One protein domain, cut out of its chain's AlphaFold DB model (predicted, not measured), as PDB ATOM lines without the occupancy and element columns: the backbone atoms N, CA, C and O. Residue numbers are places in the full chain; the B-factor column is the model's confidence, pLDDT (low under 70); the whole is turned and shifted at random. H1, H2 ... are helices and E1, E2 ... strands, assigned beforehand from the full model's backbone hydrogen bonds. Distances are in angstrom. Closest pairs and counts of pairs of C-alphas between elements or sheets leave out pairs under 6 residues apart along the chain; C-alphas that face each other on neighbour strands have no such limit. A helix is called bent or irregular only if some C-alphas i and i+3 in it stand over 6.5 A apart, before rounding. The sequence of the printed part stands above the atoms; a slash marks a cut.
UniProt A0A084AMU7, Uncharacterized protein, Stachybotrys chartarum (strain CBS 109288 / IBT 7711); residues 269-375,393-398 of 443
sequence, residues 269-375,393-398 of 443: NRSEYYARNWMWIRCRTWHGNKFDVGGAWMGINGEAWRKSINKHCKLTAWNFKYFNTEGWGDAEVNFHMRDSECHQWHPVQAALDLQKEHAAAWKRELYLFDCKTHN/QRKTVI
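Overview. This is residues 269 to 375 and 393 to 398 of the 443 residues of an uncharacterized protein of Stachybotrys chartarum (strain CBS 109288 / IBT 7711) (UniProt A0A084AMU7). A twisted sheet of five strands has the long helix H3 along one face; H2 packs on H3, and H1, at one end of the sheet, only grazes it. The class is mixed, helices and strands, in two layers, the sheet and H3 on one face of it. The 113 printed residues hold three named helices and five named strands, in the order H1 E1 E2 H2 E3 E4 H3 E5; the mixed sheet runs E3 E4 E2 E1 E5. It is compact, with a radius of gyration of the C-alphas of 13.3 A and spans of 38 by 35 by 23 A.

Arrangement. E1, residues 278 to 283, is parallel to the edge strand E5, residues 365 to 369, with N 279 and O 365 2.8 A apart, within hydrogen-bond range. E2, residues 290 to 295, forms a hairpin with E1, with N 282 and O 292 at 2.7 A. E4, residues 331 to 335, is antiparallel to E2, with N 293 and O 331 at 2.8 A, and forms a hairpin with E3, residues 315 to 320, with N 316 and O 334 at 2.8 A. H3, residues 345 to 362, is on the sheet at a height over the sheet of 8.1 A, running along the strands, at 2 degrees to E1 on the local plane; their closest C-alphas, of Val 348 and Ile 281, are 7.6 A apart. H2, residues 300 to 309, touches H3 at its residues 346 to 354 alone, the closest C-alphas being those of Ile 309 and Ala 350, 5.6 A; they run opposite ways at a shallow tilt of 33 degrees, only just short of steep. E2, H2, E3 and E4, H3, E5 are split strand-helix-strand units, with other strands between their two strands, and right-handed crossovers. Every O i to N i+4 pair is within hydrogen-bond range in H2 and in H1, residues 270 to 275; in H3, 12 of 14 are.

Along the chain. H1 begins at C-alpha 270, (233.041, 299.077, 211.179), and E5 ends at C-alpha 369, (243.411, 319.640, 214.061). H3 is 23.0 A long, with a kink of 42 degrees near residue 356, and irregular, C-alphas 357 and 360 being 7.7 A apart; E2 is 16.9 A, E1 16.7 A and H2 14.4 A.

Size, cuts and confidence. Residues 376 to 392 are not printed, and C-alphas 375 and 393 are 19.3 A apart across this cut. Beyond it, residues 397 to 398 pair, parallel, with residues 367 to 368 of E5. No link between named elements is long. The mean pLDDT of the printed part is 70.2, and 45 residues are under 70, among them 321 to 327 and 393 to 398.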
ATOM      1  N   ASN A 269     236.132 298.274 214.935       70.81
ATOM      2  CA  ASN A 269     235.319 297.629 213.914       70.81
ATOM      3  C   ASN A 269     234.425 298.650 213.181       70.81
ATOM      4  O   ASN A 269     234.221 299.793 213.602       70.81
ATOM      5  N   ARG A 270     233.856 298.222 212.052       71.75
ATOM      6  CA  ARG A 270     233.041 299.077 211.179       71.75
ATOM      7  C   ARG A 270     231.821 299.678 211.885       71.75
ATOM      8  O   ARG A 270     231.474 300.828 211.630       71.75
ATOM      9  N   SER A 271     231.174 298.913 212.763       73.94
ATOM     10  CA  SER A 271     229.993 299.367 213.504       73.94
ATOM     11  C   SER A 271     230.361 300.462 214.506       73.94
ATOM     12  O   SER A 271     229.754 301.532 214.506       73.94
ATOM     13  N   GLU A 272     231.418 300.241 215.288       72.19
ATOM     14  CA  GLU A 272     231.968 301.215 216.237       72.19
ATOM     15  C   GLU A 272     232.398 302.500 215.537       72.19
ATOM     16  O   GLU A 272     232.115 303.602 216.009       72.19
ATOM     17  N   TYR A 273     233.023 302.366 214.366       72.62
ATOM     18  CA  TYR A 273     233.419 303.499 213.547       72.62
ATOM     19  C   TYR A 273     232.215 304.342 213.097       72.62
ATOM     20  O   TYR A 273     232.253 305.568 213.193       72.62
ATOM     21  N   TYR A 274     231.122 303.717 212.645       70.44
ATOM     22  CA  TYR A 274     229.906 304.443 212.252       70.44
ATOM     23  C   TYR A 274     229.096 304.981 213.433       70.44
ATOM     24  O   TYR A 274     228.390 305.982 213.274       70.44
ATOM     25  N   ALA A 275     229.193 304.341 214.598       69.31
ATOM     26  CA  ALA A 275     228.577 304.808 215.833       69.31
ATOM     27  C   ALA A 275     229.244 306.088 216.367       69.31
ATOM     28  O   ALA A 275     228.621 306.834 217.128       69.31
ATOM     29  N   ARG A 276     230.482 306.396 215.946       67.19
ATOM     30  CA  ARG A 276     231.120 307.678 216.261       67.19
ATOM     31  C   ARG A 276     230.315 308.829 215.659       67.19
ATOM     32  O   ARG A 276     230.132 308.947 214.448       67.19
ATOM     33  N   ASN A 277     229.877 309.734 216.530       64.69
ATOM     34  CA  ASN A 277     229.099 310.910 216.149       64.69
ATOM     35  C   ASN A 277     229.966 312.133 215.798       64.69
ATOM     36  O   ASN A 277     229.548 313.281 215.947       64.69
ATOM     37  N   TRP A 278     231.200 311.909 215.371       69.44
ATOM     38  CA  TRP A 278     232.132 312.984 215.086       69.44
ATOM     39  C   TRP A 278     232.868 312.729 213.779       69.44
ATOM     40  O   TRP A 278     233.048 311.596 213.333       69.44
ATOM     41  N   MET A 279     233.215 313.829 213.136       77.88
ATOM     42  CA  MET A 279     234.006 313.920 211.927       77.88
ATOM     43  C   MET A 279     235.235 314.733 212.278       77.88
ATOM     44  O   MET A 279     235.147 315.694 213.043       77.88
ATOM     45  N   TRP A 280     236.384 314.371 211.733       81.62
ATOM     46  CA  TRP A 280     237.593 315.129 211.991       81.62
ATOM     47  C   TRP A 280     238.466 315.268 210.758       81.62
ATOM     48  O   TRP A 280     238.458 314.411 209.873       81.62
ATOM     49  N   ILE A 281     239.190 316.381 210.700       84.94
ATOM     50  CA  ILE A 281     240.211 316.663 209.697       84.94
ATOM     51  C   ILE A 281     241.450 317.141 210.434       84.94
ATOM     52  O   ILE A 281     241.380 318.065 211.243       84.94
ATOM     53  N   ARG A 282     242.583 316.520 210.135       82.25
ATOM     54  CA  ARG A 282     243.901 316.931 210.585       82.25
ATOM     55  C   ARG A 282     244.757 317.333 209.399       82.25
ATOM     56  O   ARG A 282     244.971 316.576 208.453       82.25
ATOM     57  N   CYS A 283     245.291 318.529 209.494       79.81
ATOM     58  CA  CYS A 283     246.162 319.135 208.517       79.81
ATOM     59  C   CYS A 283     247.619 318.711 208.768       79.81
ATOM     60  O   CYS A 283     248.262 319.201 209.685       79.81
ATOM     61  N   ARG A 284     248.170 317.785 207.966       72.19
ATOM     62  CA  ARG A 284     249.509 317.206 208.238       72.19
ATOM     63  C   ARG A 284     250.674 318.174 208.055       72.19
ATOM     64  O   ARG A 284     251.763 317.949 208.568       72.19
ATOM     65  N   THR A 285     250.480 319.202 207.246       64.94
ATOM     66  CA  THR A 285     251.549 320.095 206.796       64.94
ATOM     67  C   THR A 285     250.968 321.468 206.530       64.94
ATOM     68  O   THR A 285     249.854 321.548 206.026       64.94
ATOM     69  N   TRP A 286     251.730 322.533 206.773       59.16
ATOM     70  CA  TRP A 286     251.295 323.910 206.502       59.16
ATOM     71  C   TRP A 286     250.910 324.115 205.028       59.16
ATOM     72  O   TRP A 286     249.869 324.683 204.715       59.16
ATOM     73  N   HIS A 287     251.750 323.642 204.110       58.34
ATOM     74  CA  HIS A 287     251.578 323.863 202.671       58.34
ATOM     75  C   HIS A 287     250.995 322.674 201.927       58.34
ATOM     76  O   HIS A 287     250.761 322.767 200.727       58.34
ATOM     77  N   GLY A 288     250.871 321.530 202.591       58.50
ATOM     78  CA  GLY A 288     250.706 320.291 201.863       58.50
ATOM     79  C   GLY A 288     249.260 319.918 201.643       58.50
ATOM     80  O   GLY A 288     248.358 320.132 202.452       58.50
ATOM     81  N   ASN A 289     249.111 319.247 200.521       69.19
ATOM     82  CA  ASN A 289     247.892 318.700 199.972       69.19
ATOM     83  C   ASN A 289     247.535 317.369 200.633       69.19
ATOM     84  O   ASN A 289     246.996 316.483 199.976       69.19
ATOM     85  N   LYS A 290     247.922 317.194 201.898       79.62
ATOM     86  CA  LYS A 290     247.805 315.947 202.642       79.62
ATOM     87  C   LYS A 290     247.060 316.198 203.931       79.62
ATOM     88  O   LYS A 290     247.472 317.029 204.743       79.62
ATOM     89  N   PHE A 291     245.996 315.445 204.133       82.31
ATOM     90  CA  PHE A 291     245.190 315.541 205.335       82.31
ATOM     91  C   PHE A 291     244.914 314.148 205.842       82.31
ATOM     92  O   PHE A 291     244.746 313.214 205.064       82.31
ATOM     93  N   ASP A 292     244.838 314.031 207.153       82.31
ATOM     94  CA  ASP A 292     244.204 312.879 207.750       82.31
ATOM     95  C   ASP A 292     242.755 313.243 208.003       82.31
ATOM     96  O   ASP A 292     242.456 314.322 208.511       82.31
ATOM     97  N   VAL A 293     241.850 312.361 207.630       82.50
ATOM     98  CA  VAL A 293     240.434 312.530 207.907       82.50
ATOM     99  C   VAL A 293     239.919 311.278 208.554       82.50
ATOM    100  O   VAL A 293     240.387 310.177 208.272       82.50
ATOM    101  N   GLY A 294     238.916 311.446 209.391       78.56
ATOM    102  CA  GLY A 294     238.347 310.303 210.054       78.56
ATOM    103  C   GLY A 294     237.043 310.588 210.753       78.56
ATOM    104  O   GLY A 294     236.473 311.681 210.680       78.56
ATOM    105  N   GLY A 295     236.528 309.546 211.381       73.50
ATOM    106  CA  GLY A 295     235.116 309.483 211.709       73.50
ATOM    107  C   GLY A 295     234.250 309.408 210.450       73.50
ATOM    108  O   GLY A 295     234.645 308.912 209.392       73.50
ATOM    109  N   ALA A 296     233.014 309.868 210.542       65.88
ATOM    110  CA  ALA A 296     231.990 309.417 209.610       65.88
ATOM    111  C   ALA A 296     231.927 310.179 208.260       65.88
ATOM    112  O   ALA A 296     230.845 310.386 207.703       65.88
ATOM    113  N   TRP A 297     233.097 310.523 207.712       64.50
ATOM    114  CA  TRP A 297     233.321 310.984 206.337       64.50
ATOM    115  C   TRP A 297     233.140 309.888 205.284       64.50
ATOM    116  O   TRP A 297     233.454 310.120 204.131       64.50
ATOM    117  N   MET A 298     232.692 308.682 205.635       61.72
ATOM    118  CA  MET A 298     232.677 307.539 204.715       61.72
ATOM    119  C   MET A 298     231.246 307.121 204.365       61.72
ATOM    120  O   MET A 298     230.352 307.162 205.211       61.72
ATOM    121  N   GLY A 299     231.021 306.731 203.105       62.59
ATOM    122  CA  GLY A 299     229.693 306.496 202.521       62.59
ATOM    123  C   GLY A 299     229.185 307.694 201.707       62.59
ATOM    124  O   GLY A 299     229.980 308.445 201.146       62.59
ATOM    125  N   ILE A 300     227.863 307.897 201.652       61.78
ATOM    126  CA  ILE A 300     227.225 308.991 200.881       61.78
ATOM    127  C   ILE A 300     227.809 310.364 201.259       61.78
ATOM    128  O   ILE A 300     228.051 311.203 200.395       61.78
ATOM    129  N   ASN A 301     228.106 310.562 202.544       62.44
ATOM    130  CA  ASN A 301     228.648 311.811 203.082       62.44
ATOM    131  C   ASN A 301     230.084 312.079 202.607       62.44
ATOM    132  O   ASN A 301     230.455 313.223 202.354       62.44
ATOM    133  N   GLY A 302     230.877 311.021 202.442       68.06
ATOM    134  CA  GLY A 302     232.227 311.103 201.897       68.06
ATOM    135  C   GLY A 302     232.263 311.468 200.438       68.06
ATOM    136  O   GLY A 302     233.059 312.301 200.021       68.06
ATOM    137  N   GLU A 303     231.340 310.894 199.674       75.88
ATOM    138  CA  GLU A 303     231.161 311.249 198.276       75.88
ATOM    139  C   GLU A 303     230.663 312.695 198.133       75.88
ATOM    140  O   GLU A 303     231.104 313.410 197.237       75.88
ATOM    141  N   ALA A 304     229.805 313.172 199.040       74.75
ATOM    142  CA  ALA A 304     229.380 314.571 199.070       74.75
ATOM    143  C   ALA A 304     230.549 315.520 199.384       74.75
ATOM    144  O   ALA A 304     230.750 316.507 198.671       74.75
ATOM    145  N   TRP A 305     231.385 315.186 200.374       78.06
ATOM    146  CA  TRP A 305     232.599 315.951 200.665       78.06
ATOM    147  C   TRP A 305     233.573 315.944 199.480       78.06
ATOM    148  O   TRP A 305     234.032 316.998 199.044       78.06
ATOM    149  N   ARG A 306     233.813 314.766 198.892       79.25
ATOM    150  CA  ARG A 306     234.645 314.574 197.698       79.25
ATOM    151  C   ARG A 306     234.133 315.374 196.498       79.25
ATOM    152  O   ARG A 306     234.926 315.936 195.748       79.25
ATOM    153  N   LYS A 307     232.820 315.451 196.293       83.00
ATOM    154  CA  LYS A 307     232.225 316.289 195.242       83.00
ATOM    155  C   LYS A 307     232.401 317.773 195.537       83.00
ATOM    156  O   LYS A 307     232.680 318.527 194.613       83.00
ATOM    157  N   SER A 308     232.257 318.184 196.796       80.62
ATOM    158  CA  SER A 308     232.436 319.577 197.218       80.62
ATOM    159  C   SER A 308     233.877 320.047 197.000       80.62
ATOM    160  O   SER A 308     234.112 321.061 196.348       80.62
ATOM    161  N   ILE A 309     234.852 319.256 197.446       78.50
ATOM    162  CA  ILE A 309     236.276 319.591 197.359       78.50
ATOM    163  C   ILE A 309     236.817 319.547 195.926       78.50
ATOM    164  O   ILE A 309     237.568 320.437 195.539       78.50
ATOM    165  N   ASN A 310     236.366 318.589 195.102       80.75
ATOM    166  CA  ASN A 310     236.790 318.457 193.703       80.75
ATOM    167  C   ASN A 310     236.378 319.645 192.818       80.75
ATOM    168  O   ASN A 310     236.886 319.749 191.705       80.75
ATOM    169  N   LYS A 311     235.492 320.537 193.288       79.44
ATOM    170  CA  LYS A 311     235.192 321.810 192.606       79.44
ATOM    171  C   LYS A 311     236.375 322.778 192.613       79.44
ATOM    172  O   LYS A 311     236.456 323.615 191.728       79.44
ATOM    173  N   HIS A 312     237.245 322.667 193.614       73.69
ATOM    174  CA  HIS A 312     238.371 323.575 193.844       73.69
ATOM    175  C   HIS A 312     239.717 322.858 193.774       73.69
ATOM    176  O   HIS A 312     240.739 323.447 193.457       73.69
ATOM    177  N   CYS A 313     239.738 321.575 194.126       76.00
ATOM    178  CA  CYS A 313     240.973 320.845 194.301       76.00
ATOM    179  C   CYS A 313     240.756 319.357 194.049       76.00
ATOM    180  O   CYS A 313     240.002 318.690 194.764       76.00
ATOM    181  N   LYS A 314     241.419 318.814 193.022       81.25
ATOM    182  CA  LYS A 314     241.230 317.419 192.633       81.25
ATOM    183  C   LYS A 314     241.882 316.480 193.647       81.25
ATOM    184  O   LYS A 314     243.109 316.427 193.783       81.25
ATOM    185  N   LEU A 315     241.051 315.689 194.321       77.62
ATOM    186  CA  LEU A 315     241.484 314.583 195.169       77.62
ATOM    187  C   LEU A 315     242.179 313.520 194.302       77.62
ATOM    188  O   LEU A 315     241.570 312.971 193.380       77.62
ATOM    189  N   THR A 316     243.446 313.225 194.592       77.50
ATOM    190  CA  THR A 316     244.239 312.221 193.867       77.50
ATOM    191  C   THR A 316     244.091 310.836 194.468       77.50
ATOM    192  O   THR A 316     243.984 309.868 193.720       77.50
ATOM    193  N   ALA A 317     244.067 310.733 195.798       73.31
ATOM    194  CA  ALA A 317     243.975 309.451 196.483       73.31
ATOM    195  C   ALA A 317     243.288 309.557 197.850       73.31
ATOM    196  O   ALA A 317     243.450 310.542 198.573       73.31
ATOM    197  N   TRP A 318     242.575 308.484 198.197       77.19
ATOM    198  CA  TRP A 318     242.125 308.148 199.546       77.19
ATOM    199  C   TRP A 318     242.834 306.871 199.980       77.19
ATOM    200  O   TRP A 318     242.552 305.793 199.460       77.19
ATOM    201  N   ASN A 319     243.760 307.006 200.921       77.19
ATOM    202  CA  ASN A 319     244.543 305.908 201.465       77.19
ATOM    203  C   ASN A 319     244.036 305.599 202.878       77.19
ATOM    204  O   ASN A 319     244.355 306.313 203.827       77.19
ATOM    205  N   PHE A 320     243.229 304.553 203.022       73.31
ATOM    206  CA  PHE A 320     242.676 304.144 204.315       73.31
ATOM    207  C   PHE A 320     243.768 303.582 205.231       73.31
ATOM    208  O   PHE A 320     244.575 302.759 204.803       73.31
ATOM    209  N   LYS A 321     243.809 304.049 206.483       63.31
ATOM    210  CA  LYS A 321     244.925 303.797 207.408       63.31
ATOM    211  C   LYS A 321     244.822 302.508 208.212       63.31
ATOM    212  O   LYS A 321     245.858 301.992 208.616       63.31
ATOM    213  N   TYR A 322     243.611 302.011 208.473       55.09
ATOM    214  CA  TYR A 322     243.415 300.993 209.517       55.09
ATOM    215  C   TYR A 322     242.910 299.639 209.038       55.09
ATOM    216  O   TYR A 322     243.026 298.673 209.778       55.09
ATOM    217  N   PHE A 323     242.451 299.517 207.798       52.88
ATOM    218  CA  PHE A 323     242.096 298.221 207.233       52.88
ATOM    219  C   PHE A 323     242.451 298.235 205.757       52.88
ATOM    220  O   PHE A 323     241.936 299.056 204.997       52.88
ATOM    221  N   ASN A 324     243.375 297.353 205.366       46.16
ATOM    222  CA  ASN A 324     243.758 297.154 203.975       46.16
ATOM    223  C   ASN A 324     242.486 297.007 203.125       46.16
ATOM    224  O   ASN A 324     241.819 295.980 203.181       46.16
ATOM    225  N   THR A 325     242.192 298.020 202.308       51.16
ATOM    226  CA  THR A 325     241.273 297.990 201.153       51.16
ATOM    227  C   THR A 325     239.754 298.045 201.371       51.16
ATOM    228  O   THR A 325     239.034 298.084 200.378       51.16
ATOM    229  N   GLU A 326     239.219 298.156 202.592       56.31
ATOM    230  CA  GLU A 326     237.751 298.068 202.772       56.31
ATOM    231  C   GLU A 326     236.947 299.356 202.476       56.31
ATOM    232  O   GLU A 326     235.718 299.350 202.541       56.31
ATOM    233  N   GLY A 327     237.590 300.465 202.098       65.62
ATOM    234  CA  GLY A 327     236.878 301.680 201.661       65.62
ATOM    235  C   GLY A 327     236.104 302.411 202.771       65.62
ATOM    236  O   GLY A 327     235.217 303.218 202.484       65.62
ATOM    237  N   TRP A 328     236.416 302.124 204.035       70.62
ATOM    238  CA  TRP A 328     235.882 302.790 205.223       70.62
ATOM    239  C   TRP A 328     236.991 302.960 206.273       70.62
ATOM    240  O   TRP A 328     238.053 302.346 206.169       70.62
ATOM    241  N   GLY A 329     236.752 303.799 207.281       71.50
ATOM    242  CA  GLY A 329     237.735 304.102 208.324       71.50
ATOM    243  C   GLY A 329     238.438 305.443 208.114       71.50
ATOM    244  O   GLY A 329     238.097 306.196 207.198       71.50
ATOM    245  N   ASP A 330     239.414 305.737 208.974       77.75
ATOM    246  CA  ASP A 330     240.232 306.941 208.830       77.75
ATOM    247  C   ASP A 330     241.101 306.821 207.570       77.75
ATOM    248  O   ASP A 330     241.643 305.753 207.259       77.75
ATOM    249  N   ALA A 331     241.255 307.924 206.846       77.88
ATOM    250  CA  ALA A 331     241.980 307.975 205.589       77.88
ATOM    251  C   ALA A 331     243.014 309.099 205.588       77.88
ATOM    252  O   ALA A 331     242.782 310.192 206.097       77.88
ATOM    253  N   GLU A 332     244.156 308.842 204.963       83.94
ATOM    254  CA  GLU A 332     244.991 309.902 204.424       83.94
ATOM    255  C   GLU A 332     244.440 310.298 203.054       83.94
ATOM    256  O   GLU A 332     244.268 309.469 202.157       83.94
ATOM    257  N   VAL A 333     244.175 311.583 202.883       81.69
ATOM    258  CA  VAL A 333     243.646 312.150 201.652       81.69
ATOM    259  C   VAL A 333     244.709 313.040 201.034       81.69
ATOM    260  O   VAL A 333     245.315 313.876 201.709       81.69
ATOM    261  N   ASN A 334     244.960 312.821 199.748       81.62
ATOM    262  CA  ASN A 334     245.974 313.531 198.989       81.62
ATOM    263  C   ASN A 334     245.310 314.311 197.855       81.62
ATOM    264  O   ASN A 334     244.415 313.792 197.185       81.62
ATOM    265  N   PHE A 335     245.779 315.530 197.608       75.62
ATOM    266  CA  PHE A 335     245.320 316.362 196.500       75.62
ATOM    267  C   PHE A 335     246.436 316.692 195.517       75.62
ATOM    268  O   PHE A 335     247.625 316.678 195.847       75.62
ATOM    269  N   HIS A 336     246.056 316.999 194.281       72.19
ATOM    270  CA  HIS A 336     247.009 317.225 193.206       72.19
ATOM    271  C   HIS A 336     247.807 318.523 193.419       72.19
ATOM    272  O   HIS A 336     247.258 319.615 193.388       72.19
ATOM    273  N   MET A 337     249.126 318.419 193.621       66.06
ATOM    274  CA  MET A 337     250.002 319.575 193.918       66.06
ATOM    275  C   MET A 337     250.134 320.601 192.796       66.06
ATOM    276  O   MET A 337     250.580 321.712 193.055       66.06
ATOM    277  N   ARG A 338     249.782 320.246 191.556       65.62
ATOM    278  CA  ARG A 338     249.868 321.188 190.430       65.62
ATOM    279  C   ARG A 338     248.641 322.086 190.296       65.62
ATOM    280  O   ARG A 338     248.709 323.045 189.540       65.62
ATOM    281  N   ASP A 339     247.558 321.784 191.011       66.50
ATOM    282  CA  ASP A 339     246.416 322.687 191.072       66.50
ATOM    283  C   ASP A 339     246.753 323.756 192.110       66.50
ATOM    284  O   ASP A 339     246.782 323.491 193.309       66.50
ATOM    285  N   SER A 340     247.051 324.971 191.654       59.00
ATOM    286  CA  SER A 340     247.338 326.123 192.521       59.00
ATOM    287  C   SER A 340     246.188 326.449 193.475       59.00
ATOM    288  O   SER A 340     246.406 327.055 194.514       59.00
ATOM    289  N   GLU A 341     244.973 326.010 193.147       61.94
ATOM    290  CA  GLU A 341     243.787 326.130 193.997       61.94
ATOM    291  C   GLU A 341     243.722 325.048 195.091       61.94
ATOM    292  O   GLU A 341     242.891 325.117 195.993       61.94
ATOM    293  N   CYS A 342     244.641 324.074 195.105       66.50
ATOM    294  CA  CYS A 342     244.755 323.071 196.166       66.50
ATOM    295  C   CYS A 342     245.451 323.602 197.425       66.50
ATOM    296  O   CYS A 342     246.297 322.936 198.022       66.50
ATOM    297  N   HIS A 343     245.083 324.802 197.866       73.56
ATOM    298  CA  HIS A 343     245.496 325.300 199.169       73.56
ATOM    299  C   HIS A 343     244.759 324.576 200.290       73.56
ATOM    300  O   HIS A 343     243.583 324.238 200.160       73.56
ATOM    301  N   GLN A 344     245.441 324.424 201.431       73.31
ATOM    302  CA  GLN A 344     244.930 323.746 202.623       73.31
ATOM    303  C   GLN A 344     243.519 324.196 203.043       73.31
ATOM    304  O   GLN A 344     242.723 323.419 203.569       73.31
ATOM    305  N   TRP A 345     243.216 325.465 202.782       77.94
ATOM    306  CA  TRP A 345     241.949 326.104 203.084       77.94
ATOM    307  C   TRP A 345     240.749 325.502 202.345       77.94
ATOM    308  O   TRP A 345     239.716 325.296 202.972       77.94
ATOM    309  N   HIS A 346     240.855 325.187 201.050       79.06
ATOM    310  CA  HIS A 346     239.695 324.720 200.275       79.06
ATOM    311  C   HIS A 346     239.128 323.394 200.804       79.06
ATOM    312  O   HIS A 346     237.912 323.305 200.989       79.06
ATOM    313  N   PRO A 347     239.962 322.389 201.137       80.00
ATOM    314  CA  PRO A 347     239.504 321.178 201.807       80.00
ATOM    315  C   PRO A 347     238.780 321.410 203.132       80.00
ATOM    316  O   PRO A 347     237.733 320.808 203.384       80.00
ATOM    317  N   VAL A 348     239.323 322.301 203.964       82.75
ATOM    318  CA  VAL A 348     238.754 322.643 205.274       82.75
ATOM    319  C   VAL A 348     237.436 323.396 205.110       82.75
ATOM    320  O   VAL A 348     236.457 323.079 205.782       82.75
ATOM    321  N   GLN A 349     237.372 324.348 204.184       83.62
ATOM    322  CA  GLN A 349     236.162 325.105 203.889       83.62
ATOM    323  C   GLN A 349     235.054 324.191 203.350       83.62
ATOM    324  O   GLN A 349     233.937 324.224 203.859       83.62
ATOM    325  N   ALA A 350     235.375 323.292 202.413       81.88
ATOM    326  CA  ALA A 350     234.426 322.306 201.895       81.88
ATOM    327  C   ALA A 350     233.869 321.394 203.002       81.88
ATOM    328  O   ALA A 350     232.694 321.030 202.976       81.88
ATOM    329  N   ALA A 351     234.698 321.032 203.984       80.44
ATOM    330  CA  ALA A 351     234.277 320.251 205.142       80.44
ATOM    331  C   ALA A 351     233.336 321.031 206.066       80.44
ATOM    332  O   ALA A 351     232.328 320.494 206.522       80.44
ATOM    333  N   LEU A 352     233.651 322.305 206.319       81.88
ATOM    334  CA  LEU A 352     232.821 323.204 207.115       81.88
ATOM    335  C   LEU A 352     231.461 323.452 206.456       81.88
ATOM    336  O   LEU A 352     230.447 323.450 207.149       81.88
ATOM    337  N   ASP A 353     231.423 323.645 205.142       82.19
ATOM    338  CA  ASP A 353     230.178 323.891 204.413       82.19
ATOM    339  C   ASP A 353     229.294 322.647 204.369       82.19
ATOM    340  O   ASP A 353     228.102 322.735 204.655       82.19
ATOM    341  N   LEU A 354     229.887 321.473 204.143       78.56
ATOM    342  CA  LEU A 354     229.170 320.202 204.212       78.56
ATOM    343  C   LEU A 354     228.601 319.953 205.615       78.56
ATOM    344  O   LEU A 354     227.453 319.539 205.777       78.56
ATOM    345  N   GLN A 355     229.396 320.246 206.644       78.12
ATOM    346  CA  GLN A 355     228.951 320.152 208.025       78.12
ATOM    347  C   GLN A 355     227.805 321.126 208.309       78.12
ATOM    348  O   GLN A 355     226.872 320.744 209.001       78.12
ATOM    349  N   LYS A 356     227.826 322.352 207.771       76.31
ATOM    350  CA  LYS A 356     226.717 323.314 207.905       76.31
ATOM    351  C   LYS A 356     225.451 322.814 207.218       76.31
ATOM    352  O   LYS A 356     224.388 322.835 207.836       76.31
ATOM    353  N   GLU A 357     225.574 322.367 205.971       73.75
ATOM    354  CA  GLU A 357     224.465 321.875 205.146       73.75
ATOM    355  C   GLU A 357     223.778 320.674 205.800       73.75
ATOM    356  O   GLU A 357     222.550 320.588 205.846       73.75
ATOM    357  N   HIS A 358     224.567 319.778 206.390       69.06
ATOM    358  CA  HIS A 358     224.061 318.538 206.955       69.06
ATOM    359  C   HIS A 358     224.077 318.481 208.487       69.06
ATOM    360  O   HIS A 358     223.760 317.435 209.052       69.06
ATOM    361  N   ALA A 359     224.350 319.589 209.186       66.19
ATOM    362  CA  ALA A 359     224.410 319.638 210.654       66.19
ATOM    363  C   ALA A 359     223.130 319.089 211.301       66.19
ATOM    364  O   ALA A 359     223.181 318.340 212.280       66.19
ATOM    365  N   ALA A 360     221.972 319.451 210.741       61.91
ATOM    366  CA  ALA A 360     220.670 319.013 211.232       61.91
ATOM    367  C   ALA A 360     220.402 317.524 210.951       61.91
ATOM    368  O   ALA A 360     219.838 316.833 211.801       61.91
ATOM    369  N   ALA A 361     220.826 317.035 209.781       67.38
ATOM    370  CA  ALA A 361     220.594 315.665 209.334       67.38
ATOM    371  C   ALA A 361     221.541 314.669 210.012       67.38
ATOM    372  O   ALA A 361     221.129 313.590 210.426       67.38
ATOM    373  N   TRP A 362     222.817 315.031 210.137       68.75
ATOM    374  CA  TRP A 362     223.848 314.132 210.635       68.75
ATOM    375  C   TRP A 362     224.001 314.210 212.146       68.75
ATOM    376  O   TRP A 362     224.404 313.222 212.745       68.75
ATOM    377  N   LYS A 363     223.654 315.347 212.773       70.25
ATOM    378  CA  LYS A 363     223.826 315.592 214.218       70.25
ATOM    379  C   LYS A 363     225.253 315.309 214.718       70.25
ATOM    380  O   LYS A 363     225.437 315.028 215.901       70.25
ATOM    381  N   ARG A 364     226.241 315.404 213.826       69.94
ATOM    382  CA  ARG A 364     227.654 315.109 214.090       69.94
ATOM    383  C   ARG A 364     228.410 316.363 214.487       69.94
ATOM    384  O   ARG A 364     228.007 317.458 214.114       69.94
ATOM    385  N   GLU A 365     229.503 316.200 215.215       75.19
ATOM    386  CA  GLU A 365     230.453 317.278 215.516       75.19
ATOM    387  C   GLU A 365     231.647 317.220 214.553       75.19
ATOM    388  O   GLU A 365     232.073 316.131 214.174       75.19
ATOM    389  N   LEU A 366     232.180 318.377 214.147       80.38
ATOM    390  CA  LEU A 366     233.368 318.477 213.292       80.38
ATOM    391  C   LEU A 366     234.549 319.034 214.091       80.38
ATOM    392  O   LEU A 366     234.470 320.138 214.634       80.38
ATOM    393  N   TYR A 367     235.649 318.286 214.101       80.12
ATOM    394  CA  TYR A 367     236.905 318.630 214.757       80.12
ATOM    395  C   TYR A 367     237.981 318.961 213.720       80.12
ATOM    396  O   TYR A 367     238.168 318.218 212.753       80.12
ATOM    397  N   LEU A 368     238.695 320.068 213.920       80.12
ATOM    398  CA  LEU A 368     239.802 320.488 213.061       80.12
ATOM    399  C   LEU A 368     241.098 320.518 213.877       80.12
ATOM    400  O   LEU A 368     241.176 321.218 214.889       80.12
ATOM    401  N   PHE A 369     242.104 319.779 213.418       74.81
ATOM    402  CA  PHE A 369     243.411 319.640 214.061       74.81
ATOM    403  C   PHE A 369     244.513 320.179 213.149       74.81
ATOM    404  O   PHE A 369     244.528 319.869 211.956       74.81
ATOM    405  N   ASP A 370     245.440 320.961 213.696       74.00
ATOM    406  CA  ASP A 370     246.641 321.462 213.005       74.00
ATOM    407  C   ASP A 370     246.341 322.292 211.734       74.00
ATOM    408  O   ASP A 370     247.210 322.533 210.893       74.00
ATOM    409  N   CYS A 371     245.086 322.717 211.549       74.00
ATOM    410  CA  CYS A 371     244.636 323.438 210.364       74.00
ATOM    411  C   CYS A 371     244.764 324.939 210.585       74.00
ATOM    412  O   CYS A 371     244.031 325.526 211.386       74.00
ATOM    413  N   LYS A 372     245.672 325.589 209.849       67.50
ATOM    414  CA  LYS A 372     245.859 327.036 209.983       67.50
ATOM    415  C   LYS A 372     244.642 327.774 209.430       67.50
ATOM    416  O   LYS A 372     244.167 327.510 208.329       67.50
ATOM    417  N   THR A 373     244.140 328.722 210.215       55.91
ATOM    418  CA  THR A 373     243.091 329.645 209.774       55.91
ATOM    419  C   THR A 373     243.695 330.756 208.914       55.91
ATOM    420  O   THR A 373     244.870 331.108 209.061       55.91
ATOM    421  N   HIS A 374     242.881 331.341 208.030       46.25
ATOM    422  CA  HIS A 374     243.283 332.387 207.078       46.25
ATOM    423  C   HIS A 374     244.069 333.550 207.734       46.25
ATOM    424  O   HIS A 374     245.008 334.083 207.147       46.25
ATOM    425  N   ASN A 375     243.783 333.852 209.006       41.44
ATOM    426  CA  ASN A 375     244.420 334.920 209.787       41.44
ATOM    427  C   ASN A 375     245.915 334.711 210.106       41.44
ATOM    428  O   ASN A 375     246.564 335.647 210.569       41.44
ATOM    429  N   GLN A 393     228.711 327.852 215.455       31.45
ATOM    430  CA  GLN A 393     227.876 326.663 215.301       31.45
ATOM    431  C   GLN A 393     228.282 325.618 216.339       31.45
ATOM    432  O   GLN A 393     229.408 325.626 216.840       31.45
ATOM    433  N   ARG A 394     227.324 324.751 216.690       35.16
ATOM    434  CA  ARG A 394     227.457 323.663 217.672       35.16
ATOM    435  C   ARG A 394     228.862 323.041 217.637       35.16
ATOM    436  O   ARG A 394     229.228 322.421 216.647       35.16
ATOM    437  N   LYS A 395     229.604 323.263 218.731       44.56
ATOM    438  CA  LYS A 395     230.942 322.741 219.070       44.56
ATOM    439  C   LYS A 395     231.835 322.408 217.866       44.56
ATOM    440  O   LYS A 395     232.250 321.270 217.689       44.56
ATOM    441  N   THR A 396     232.189 323.410 217.068       42.72
ATOM    442  CA  THR A 396     233.433 323.330 216.292       42.72
ATOM    443  C   THR A 396     234.595 323.576 217.251       42.72
ATOM    444  O   THR A 396     234.684 324.649 217.847       42.72
ATOM    445  N   VAL A 397     235.461 322.581 217.437       47.59
ATOM    446  CA  VAL A 397     236.673 322.705 218.261       47.59
ATOM    447  C   VAL A 397     237.870 322.788 217.319       47.59
ATOM    448  O   VAL A 397     238.117 321.862 216.547       47.59
ATOM    449  N   ILE A 398     238.574 323.919 217.363       46.78
ATOM    450  CA  ILE A 398     239.837 324.132 216.648       46.78
ATOM    451  C   ILE A 398     240.966 323.902 217.650       46.78
ATOM    452  O   ILE A 398     240.995 324.554 218.695       46.78
TER     453      ILE A 398